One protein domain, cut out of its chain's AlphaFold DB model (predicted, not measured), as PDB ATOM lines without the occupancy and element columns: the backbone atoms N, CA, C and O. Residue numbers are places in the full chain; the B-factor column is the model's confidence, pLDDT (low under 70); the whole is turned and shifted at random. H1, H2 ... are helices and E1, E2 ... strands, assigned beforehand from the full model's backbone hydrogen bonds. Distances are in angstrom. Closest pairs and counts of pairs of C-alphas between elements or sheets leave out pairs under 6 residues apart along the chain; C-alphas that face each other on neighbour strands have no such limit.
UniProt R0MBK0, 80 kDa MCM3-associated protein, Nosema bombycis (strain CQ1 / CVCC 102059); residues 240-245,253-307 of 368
ATOM      1  N   ASP A 240     -59.080 -49.449  15.133       91.19
ATOM      2  CA  ASP A 240     -58.173 -49.544  13.983       91.19
ATOM      3  C   ASP A 240     -58.694 -48.730  12.795       91.19
ATOM      4  O   ASP A 240     -57.966 -47.913  12.239       91.19
ATOM      5  N   ARG A 241     -59.989 -48.855  12.477       91.69
ATOM      6  CA  ARG A 241     -60.635 -48.078  11.408       91.69
ATOM      7  C   ARG A 241     -60.551 -46.571  11.668       91.69
ATOM      8  O   ARG A 241     -60.191 -45.808  10.776       91.69
ATOM      9  N   VAL A 242     -60.861 -46.132  12.889       94.56
ATOM     10  CA  VAL A 242     -60.807 -44.710  13.273       94.56
ATOM     11  C   VAL A 242     -59.367 -44.185  13.248       94.56
ATOM     12  O   VAL A 242     -59.131 -43.052  12.833       94.56
ATOM     13  N   ARG A 243     -58.398 -45.006  13.666       95.06
ATOM     14  CA  ARG A 243     -56.962 -44.704  13.649       95.06
ATOM     15  C   ARG A 243     -56.440 -44.535  12.223       95.06
ATOM     16  O   ARG A 243     -55.798 -43.524  11.961       95.06
ATOM     17  N   MET A 244     -56.755 -45.464  11.317       93.81
ATOM     18  CA  MET A 244     -56.359 -45.400   9.901       93.81
ATOM     19  C   MET A 244     -56.924 -44.149   9.225       93.81
ATOM     20  O   MET A 244     -56.159 -43.342   8.702       93.81
ATOM     21  N   LYS A 245     -58.228 -43.886   9.395       92.31
ATOM     22  CA  LYS A 245     -58.865 -42.635   8.945       92.31
ATOM     23  C   LYS A 245     -58.176 -41.391   9.516       92.31
ATOM     24  O   LYS A 245     -58.120 -40.348   8.872       92.31
ATOM     25  N   SER A 253     -52.678 -33.052   5.689       88.94
ATOM     26  CA  SER A 253     -52.485 -31.821   6.469       88.94
ATOM     27  C   SER A 253     -51.017 -31.534   6.796       88.94
ATOM     28  O   SER A 253     -50.629 -30.374   6.902       88.94
ATOM     29  N   PHE A 254     -50.206 -32.572   6.998       92.25
ATOM     30  CA  PHE A 254     -48.789 -32.473   7.323       92.25
ATOM     31  C   PHE A 254     -47.935 -32.590   6.064       92.25
ATOM     32  O   PHE A 254     -48.236 -33.373   5.174       92.25
ATOM     33  N   VAL A 255     -46.856 -31.809   6.022       90.00
ATOM     34  CA  VAL A 255     -45.879 -31.756   4.915       90.00
ATOM     35  C   VAL A 255     -44.440 -31.868   5.433       90.00
ATOM     36  O   VAL A 255     -43.477 -31.475   4.775       90.00
ATOM     37  N   GLU A 256     -44.288 -32.354   6.664       92.25
ATOM     38  CA  GLU A 256     -43.019 -32.436   7.379       92.25
ATOM     39  C   GLU A 256     -42.937 -33.707   8.231       92.25
ATOM     40  O   GLU A 256     -43.895 -34.472   8.356       92.25
ATOM     41  N   LYS A 257     -41.773 -33.913   8.854       94.50
ATOM     42  CA  LYS A 257     -41.538 -35.027   9.772       94.50
ATOM     43  C   LYS A 257     -42.133 -34.736  11.147       94.50
ATOM     44  O   LYS A 257     -41.657 -33.846  11.850       94.50
ATOM     45  N   ILE A 258     -43.102 -35.543  11.566       96.44
ATOM     46  CA  ILE A 258     -43.839 -35.365  12.821       96.44
ATOM     47  C   ILE A 258     -43.414 -36.408  13.852       96.44
ATOM     48  O   ILE A 258     -43.342 -37.599  13.560       96.44
ATOM     49  N   ASP A 259     -43.158 -35.972  15.085       97.00
ATOM     50  CA  ASP A 259     -42.836 -36.877  16.189       97.00
ATOM     51  C   ASP A 259     -44.014 -37.814  16.504       97.00
ATOM     52  O   ASP A 259     -45.157 -37.375  16.683       97.00
ATOM     53  N   ILE A 260     -43.739 -39.119  16.606       96.50
ATOM     54  CA  ILE A 260     -44.799 -40.117  16.785       96.50
ATOM     55  C   ILE A 260     -45.556 -39.988  18.114       96.50
ATOM     56  O   ILE A 260     -46.683 -40.483  18.225       96.50
ATOM     57  N   SER A 261     -44.991 -39.293  19.108       95.75
ATOM     58  CA  SER A 261     -45.655 -39.014  20.387       95.75
ATOM     59  C   SER A 261     -46.955 -38.224  20.219       95.75
ATOM     60  O   SER A 261     -47.892 -38.406  21.008       95.75
ATOM     61  N   LEU A 262     -47.070 -37.415  19.157       95.06
ATOM     62  CA  LEU A 262     -48.309 -36.727  18.808       95.06
ATOM     63  C   LEU A 262     -49.422 -37.736  18.493       95.06
ATOM     64  O   LEU A 262     -50.514 -37.652  19.062       95.06
ATOM     65  N   PHE A 263     -49.135 -38.729  17.647       94.94
ATOM     66  CA  PHE A 263     -50.098 -39.768  17.274       94.94
ATOM     67  C   PHE A 263     -50.441 -40.667  18.456       94.94
ATOM     68  O   PHE A 263     -51.612 -40.981  18.654       94.94
ATOM     69  N   GLN A 264     -49.463 -41.022  19.293       92.06
ATOM     70  CA  GLN A 264     -49.720 -41.778  20.524       92.06
ATOM     71  C   GLN A 264     -50.753 -41.068  21.412       92.06
ATOM     72  O   GLN A 264     -51.676 -41.704  21.930       92.06
ATOM     73  N   LYS A 265     -50.632 -39.741  21.550       91.06
ATOM     74  CA  LYS A 265     -51.544 -38.913  22.346       91.06
ATOM     75  C   LYS A 265     -52.922 -38.760  21.699       91.06
ATOM     76  O   LYS A 265     -53.919 -38.882  22.408       91.06
ATOM     77  N   ILE A 266     -52.987 -38.474  20.397       93.88
ATOM     78  CA  ILE A 266     -54.255 -38.205  19.696       93.88
ATOM     79  C   ILE A 266     -55.049 -39.487  19.437       93.88
ATOM     80  O   ILE A 266     -56.257 -39.500  19.647       93.88
ATOM     81  N   LEU A 267     -54.378 -40.556  19.006       93.69
ATOM     82  CA  LEU A 267     -54.995 -41.809  18.556       93.69
ATOM     83  C   LEU A 267     -55.067 -42.892  19.641       93.69
ATOM     84  O   LEU A 267     -55.516 -44.012  19.386       93.69
ATOM     85  N   TYR A 268     -54.611 -42.564  20.855       91.06
ATOM     86  CA  TYR A 268     -54.595 -43.463  22.006       91.06
ATOM     87  C   TYR A 268     -53.897 -44.801  21.704       91.06
ATOM     88  O   TYR A 268     -54.436 -45.889  21.922       91.06
ATOM     89  N   CYS A 269     -52.670 -44.712  21.197       89.00
ATOM     90  CA  CYS A 269     -51.842 -45.849  20.791       89.00
ATOM     91  C   CYS A 269     -50.589 -45.969  21.667       89.00
ATOM     92  O   CYS A 269     -50.069 -44.972  22.175       89.00
ATOM     93  N   SER A 270     -50.083 -47.191  21.846       88.44
ATOM     94  CA  SER A 270     -48.715 -47.391  22.331       88.44
ATOM     95  C   SER A 270     -47.711 -47.036  21.233       88.44
ATOM     96  O   SER A 270     -48.073 -46.882  20.068       88.44
ATOM     97  N   LYS A 271     -46.429 -46.909  21.590       91.81
ATOM     98  CA  LYS A 271     -45.373 -46.614  20.613       91.81
ATOM     99  C   LYS A 271     -45.301 -47.689  19.522       91.81
ATOM    100  O   LYS A 271     -45.112 -47.360  18.356       91.81
ATOM    101  N   MET A 272     -45.476 -48.957  19.903       91.00
ATOM    102  CA  MET A 272     -45.477 -50.087  18.970       91.00
ATOM    103  C   MET A 272     -46.705 -50.063  18.057       91.00
ATOM    104  O   MET A 272     -46.541 -50.128  16.842       91.00
ATOM    105  N   GLU A 273     -47.910 -49.885  18.620       91.94
ATOM    106  CA  GLU A 273     -49.138 -49.741  17.821       91.94
ATOM    107  C   GLU A 273     -49.005 -48.587  16.818       91.94
ATOM    108  O   GLU A 273     -49.289 -48.773  15.639       91.94
ATOM    109  N   THR A 274     -48.519 -47.417  17.254       95.06
ATOM    110  CA  THR A 274     -48.326 -46.247  16.383       95.06
ATOM    111  C   THR A 274     -47.389 -46.546  15.221       95.06
ATOM    112  O   THR A 274     -47.728 -46.218  14.092       95.06
ATOM    113  N   LYS A 275     -46.242 -47.192  15.465       95.00
ATOM    114  CA  LYS A 275     -45.314 -47.557  14.385       95.00
ATOM    115  C   LYS A 275     -45.947 -48.530  13.392       95.00
ATOM    116  O   LYS A 275     -45.867 -48.288  12.198       95.00
ATOM    117  N   SER A 276     -46.623 -49.572  13.879       94.69
ATOM    118  CA  SER A 276     -47.301 -50.539  13.001       94.69
ATOM    119  C   SER A 276     -48.472 -49.932  12.220       94.69
ATOM    120  O   SER A 276     -48.723 -50.318  11.087       94.69
ATOM    121  N   LEU A 277     -49.176 -48.959  12.807       95.44
ATOM    122  CA  LEU A 277     -50.249 -48.221  12.146       95.44
ATOM    123  C   LEU A 277     -49.702 -47.312  11.040       95.44
ATOM    124  O   LEU A 277     -50.312 -47.212   9.987       95.44
ATOM    125  N   LEU A 278     -48.576 -46.637  11.279       95.56
ATOM    126  CA  LEU A 278     -47.932 -45.794  10.271       95.56
ATOM    127  C   LEU A 278     -47.396 -46.643   9.111       95.56
ATOM    128  O   LEU A 278     -47.668 -46.323   7.961       95.56
ATOM    129  N   ASP A 279     -46.765 -47.782   9.410       94.62
ATOM    130  CA  ASP A 279     -46.323 -48.763   8.410       94.62
ATOM    131  C   ASP A 279     -47.495 -49.325   7.578       94.62
ATOM    132  O   ASP A 279     -47.431 -49.391   6.350       94.62
ATOM    133  N   LYS A 280     -48.626 -49.634   8.233       94.56
ATOM    134  CA  LYS A 280     -49.874 -50.029   7.559       94.56
ATOM    135  C   LYS A 280     -50.362 -48.987   6.553       94.56
ATOM    136  O   LYS A 280     -50.989 -49.360   5.570       94.56
ATOM    137  N   MET A 281     -50.106 -47.710   6.811       95.38
ATOM    138  CA  MET A 281     -50.580 -46.582   6.005       95.38
ATOM    139  C   MET A 281     -49.496 -46.016   5.073       95.38
ATOM    140  O   MET A 281     -49.633 -44.884   4.613       95.38
ATOM    141  N   ASN A 282     -48.420 -46.773   4.822       94.38
ATOM    142  CA  ASN A 282     -47.284 -46.364   3.991       94.38
ATOM    143  C   ASN A 282     -46.596 -45.062   4.467       94.38
ATOM    144  O   ASN A 282     -46.202 -44.214   3.670       94.38
ATOM    145  N   VAL A 283     -46.457 -44.882   5.784       94.62
ATOM    146  CA  VAL A 283     -45.766 -43.729   6.382       94.62
ATOM    147  C   VAL A 283     -44.464 -44.187   7.034       94.62
ATOM    148  O   VAL A 283     -44.473 -44.852   8.075       94.62
ATOM    149  N   GLU A 284     -43.329 -43.802   6.449       93.25
ATOM    150  CA  GLU A 284     -42.009 -44.165   6.966       93.25
ATOM    151  C   GLU A 284     -41.715 -43.491   8.311       93.25
ATOM    152  O   GLU A 284     -41.998 -42.311   8.525       93.25
ATOM    153  N   VAL A 285     -41.087 -44.226   9.233       94.75
ATOM    154  CA  VAL A 285     -40.701 -43.703  10.551       94.75
ATOM    155  C   VAL A 285     -39.190 -43.797  10.736       94.75
ATOM    156  O   VAL A 285     -38.637 -44.886  10.883       94.75
ATOM    157  N   THR A 286     -38.518 -42.646  10.829       93.62
ATOM    158  CA  THR A 286     -37.069 -42.546  11.079       93.62
ATOM    159  C   THR A 286     -36.801 -41.786  12.373       93.62
ATOM    160  O   THR A 286     -37.275 -40.669  12.564       93.62
ATOM    161  N   SER A 287     -36.046 -42.389  13.299       93.62
ATOM    162  CA  SER A 287     -35.735 -41.794  14.615       93.62
ATOM    163  C   SER A 287     -36.975 -41.275  15.368       93.62
ATOM    164  O   SER A 287     -36.980 -40.154  15.867       93.62
ATOM    165  N   ASP A 288     -38.039 -42.088  15.410       95.12
ATOM    166  CA  ASP A 288     -39.339 -41.754  16.020       95.12
ATOM    167  C   ASP A 288     -40.055 -40.533  15.405       95.12
ATOM    168  O   ASP A 288     -40.966 -39.966  16.010       95.12
ATOM    169  N   LYS A 289     -39.708 -40.170  14.167       95.81
ATOM    170  CA  LYS A 289     -40.442 -39.190  13.368       95.81
ATOM    171  C   LYS A 289     -41.060 -39.850  12.144       95.81
ATOM    172  O   LYS A 289     -40.352 -40.493  11.375       95.81
ATOM    173  N   ALA A 290     -42.367 -39.686  11.991       95.50
ATOM    174  CA  ALA A 290     -43.134 -40.104  10.829       95.50
ATOM    175  C   ALA A 290     -42.949 -39.089   9.700       95.50
ATOM    176  O   ALA A 290     -43.143 -37.892   9.925       95.50
ATOM    177  N   ASP A 291     -42.550 -39.552   8.523       94.75
ATOM    178  CA  ASP A 291     -42.356 -38.713   7.349       94.75
ATOM    179  C   ASP A 291     -43.665 -38.592   6.574       94.75
ATOM    180  O   ASP A 291     -44.152 -39.581   6.047       94.75
ATOM    181  N   PHE A 292     -44.244 -37.390   6.553       93.69
ATOM    182  CA  PHE A 292     -45.400 -37.056   5.713       93.69
ATOM    183  C   PHE A 292     -44.993 -36.218   4.495       93.69
ATOM    184  O   PHE A 292     -45.846 -35.703   3.774       93.69
ATOM    185  N   LYS A 293     -43.687 -36.021   4.279       85.75
ATOM    186  CA  LYS A 293     -43.186 -35.285   3.128       85.75
ATOM    187  C   LYS A 293     -43.258 -36.193   1.901       85.75
ATOM    188  O   LYS A 293     -42.630 -37.246   1.874       85.75
ATOM    189  N   ASP A 294     -44.032 -35.773   0.902       71.56
ATOM    190  CA  ASP A 294     -44.191 -36.471  -0.383       71.56
ATOM    191  C   ASP A 294     -44.670 -37.935  -0.245       71.56
ATOM    192  O   ASP A 294     -44.374 -38.786  -1.080       71.56
ATOM    193  N   SER A 295     -45.396 -38.241   0.836       70.50
ATOM    194  CA  SER A 295     -45.833 -39.599   1.166       70.50
ATOM    195  C   SER A 295     -47.222 -39.876   0.600       70.50
ATOM    196  O   SER A 295     -48.218 -39.322   1.072       70.50
ATOM    197  N   ASP A 296     -47.304 -40.771  -0.382       83.56
ATOM    198  CA  ASP A 296     -48.584 -41.318  -0.825       83.56
ATOM    199  C   ASP A 296     -49.159 -42.218   0.279       83.56
ATOM    200  O   ASP A 296     -48.602 -43.275   0.589       83.56
ATOM    201  N   ILE A 297     -50.277 -41.803   0.881       89.31
ATOM    202  CA  ILE A 297     -50.969 -42.596   1.904       89.31
ATOM    203  C   ILE A 297     -51.869 -43.625   1.231       89.31
ATOM    204  O   ILE A 297     -52.854 -43.274   0.577       89.31
ATOM    205  N   TYR A 298     -51.574 -44.896   1.470       90.44
ATOM    206  CA  TYR A 298     -52.417 -46.022   1.089       90.44
ATOM    207  C   TYR A 298     -52.210 -47.186   2.060       90.44
ATOM    208  O   TYR A 298     -51.198 -47.268   2.755       90.44
ATOM    209  N   GLU A 299     -53.190 -48.084   2.124       92.44
ATOM    210  CA  GLU A 299     -53.096 -49.274   2.964       92.44
ATOM    211  C   GLU A 299     -52.146 -50.309   2.339       92.44
ATOM    212  O   GLU A 299     -52.329 -50.730   1.198       92.44
ATOM    213  N   THR A 300     -51.146 -50.749   3.102       92.50
ATOM    214  CA  THR A 300     -50.209 -51.819   2.732       92.50
ATOM    215  C   THR A 300     -50.707 -53.184   3.223       92.50
ATOM    216  O   THR A 300     -51.693 -53.285   3.958       92.50
ATOM    217  N   GLU A 301     -50.014 -54.273   2.878       88.94
ATOM    218  CA  GLU A 301     -50.314 -55.615   3.411       88.94
ATOM    219  C   GLU A 301     -49.880 -55.807   4.876       88.94
ATOM    220  O   GLU A 301     -50.221 -56.818   5.494       88.94
ATOM    221  N   SER A 302     -49.176 -54.833   5.465       87.25
ATOM    222  CA  SER A 302     -48.711 -54.900   6.851       87.25
ATOM    223  C   SER A 302     -49.857 -55.143   7.838       87.25
ATOM    224  O   SER A 302     -51.031 -54.859   7.585       87.25
ATOM    225  N   CYS A 303     -49.521 -55.685   9.006       84.69
ATOM    226  CA  CYS A 303     -50.473 -55.901  10.092       84.69
ATOM    227  C   CYS A 303     -50.328 -54.809  11.155       84.69
ATOM    228  O   CYS A 303     -49.217 -54.445  11.537       84.69
ATOM    229  N   ILE A 304     -51.453 -54.347  11.705       85.56
ATOM    230  CA  ILE A 304     -51.440 -53.475  12.882       85.56
ATOM    231  C   ILE A 304     -51.162 -54.347  14.107       85.56
ATOM    232  O   ILE A 304     -51.919 -55.272  14.411       85.56
ATOM    233  N   TYR A 305     -50.076 -54.050  14.818       85.88
ATOM    234  CA  TYR A 305     -49.794 -54.675  16.101       85.88
ATOM    235  C   TYR A 305     -50.800 -54.173  17.132       85.88
ATOM    236  O   TYR A 305     -51.090 -52.981  17.184       85.88
ATOM    237  N   LYS A 306     -51.315 -55.078  17.965       82.38
ATOM    238  CA  LYS A 306     -52.329 -54.778  18.977       82.38
ATOM    239  C   LYS A 306     -51.773 -55.035  20.358       82.38
ATOM    240  O   LYS A 306     -51.214 -56.092  20.625       82.38
ATOM    241  N   GLU A 307     -51.964 -54.069  21.245       79.38
ATOM    242  CA  GLU A 307     -51.546 -54.173  22.635       79.38
ATOM    243  C   GLU A 307     -52.736 -53.876  23.542       79.38
ATOM    244  O   GLU A 307     -53.354 -52.806  23.461       79.38
TER     245      GLU A 307
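What this domain is: This is residues 240 to 245 and 253 to 307 of the 368 residues of the protein "80 kDa MCM3-associated protein" of Nosema bombycis (strain CQ1 / CVCC 102059) (UniProt R0MBK0). A short two-strand ribbon, E1 and E2, stands at one side of a small body in which H2 and H3 pack about perpendicular to each other, with H1 at the far side from the ribbon. The unnamed stretch of residues 292 to 307 runs from the ribbon round the outside. The printed part has 61 residues, with three named helices and two named strands in the order H1, E1, H2, H3, E2; the sheet, E1 - E2, is antiparallel. The class is mostly helix, though under half of the residues, 30 of 61, are in named elements. The whole is compact, with a radius of gyration of the C-alphas of 10.5 A and spans of 28 by 23 by 20 A.

Where its parts are: E1 is residues 257 to 259, 6.8 A long, with C-alpha 257 at (-41.538, -35.027, 9.772). E2 is residues 289 to 291, 6.3 A, ending at C-alpha 291, (-42.356, -38.713, 7.349). H3 is residues 271 to 280, 14.2 A; H2 is residues 260 to 267, 10.5 A. H1 is residues 240 to 245, 8.6 A, beginning at C-alpha 240, (-58.173, -49.544, 13.983).

How they stand to each other: E1 and E2 are antiparallel at 149 degrees, with N 258 and O 290 2.9 A apart, within hydrogen-bond range. A tight link joins E1 to H2. H2 and H3 touch, about perpendicular at 87 degrees; their closest C-alphas, Gln 264 and Thr 274, are 6.3 A apart. H1 is close but not clearly touching H3, with closest C-alphas Met 244 and Leu 277 7.1 A apart. H1 and E2 are apart. In H1, H2 and H3 every O i to N i+4 pair is within hydrogen-bond range.

The domain as a whole: The two C-alphas farthest apart, of Asp 294 and Glu 307, are 30.0 A apart. Residues 246 to 252 are not printed, and C-alphas 245 and 253 are 12.8 A apart across this cut. No link printed whole is long. No printed residue is under pLDDT 70.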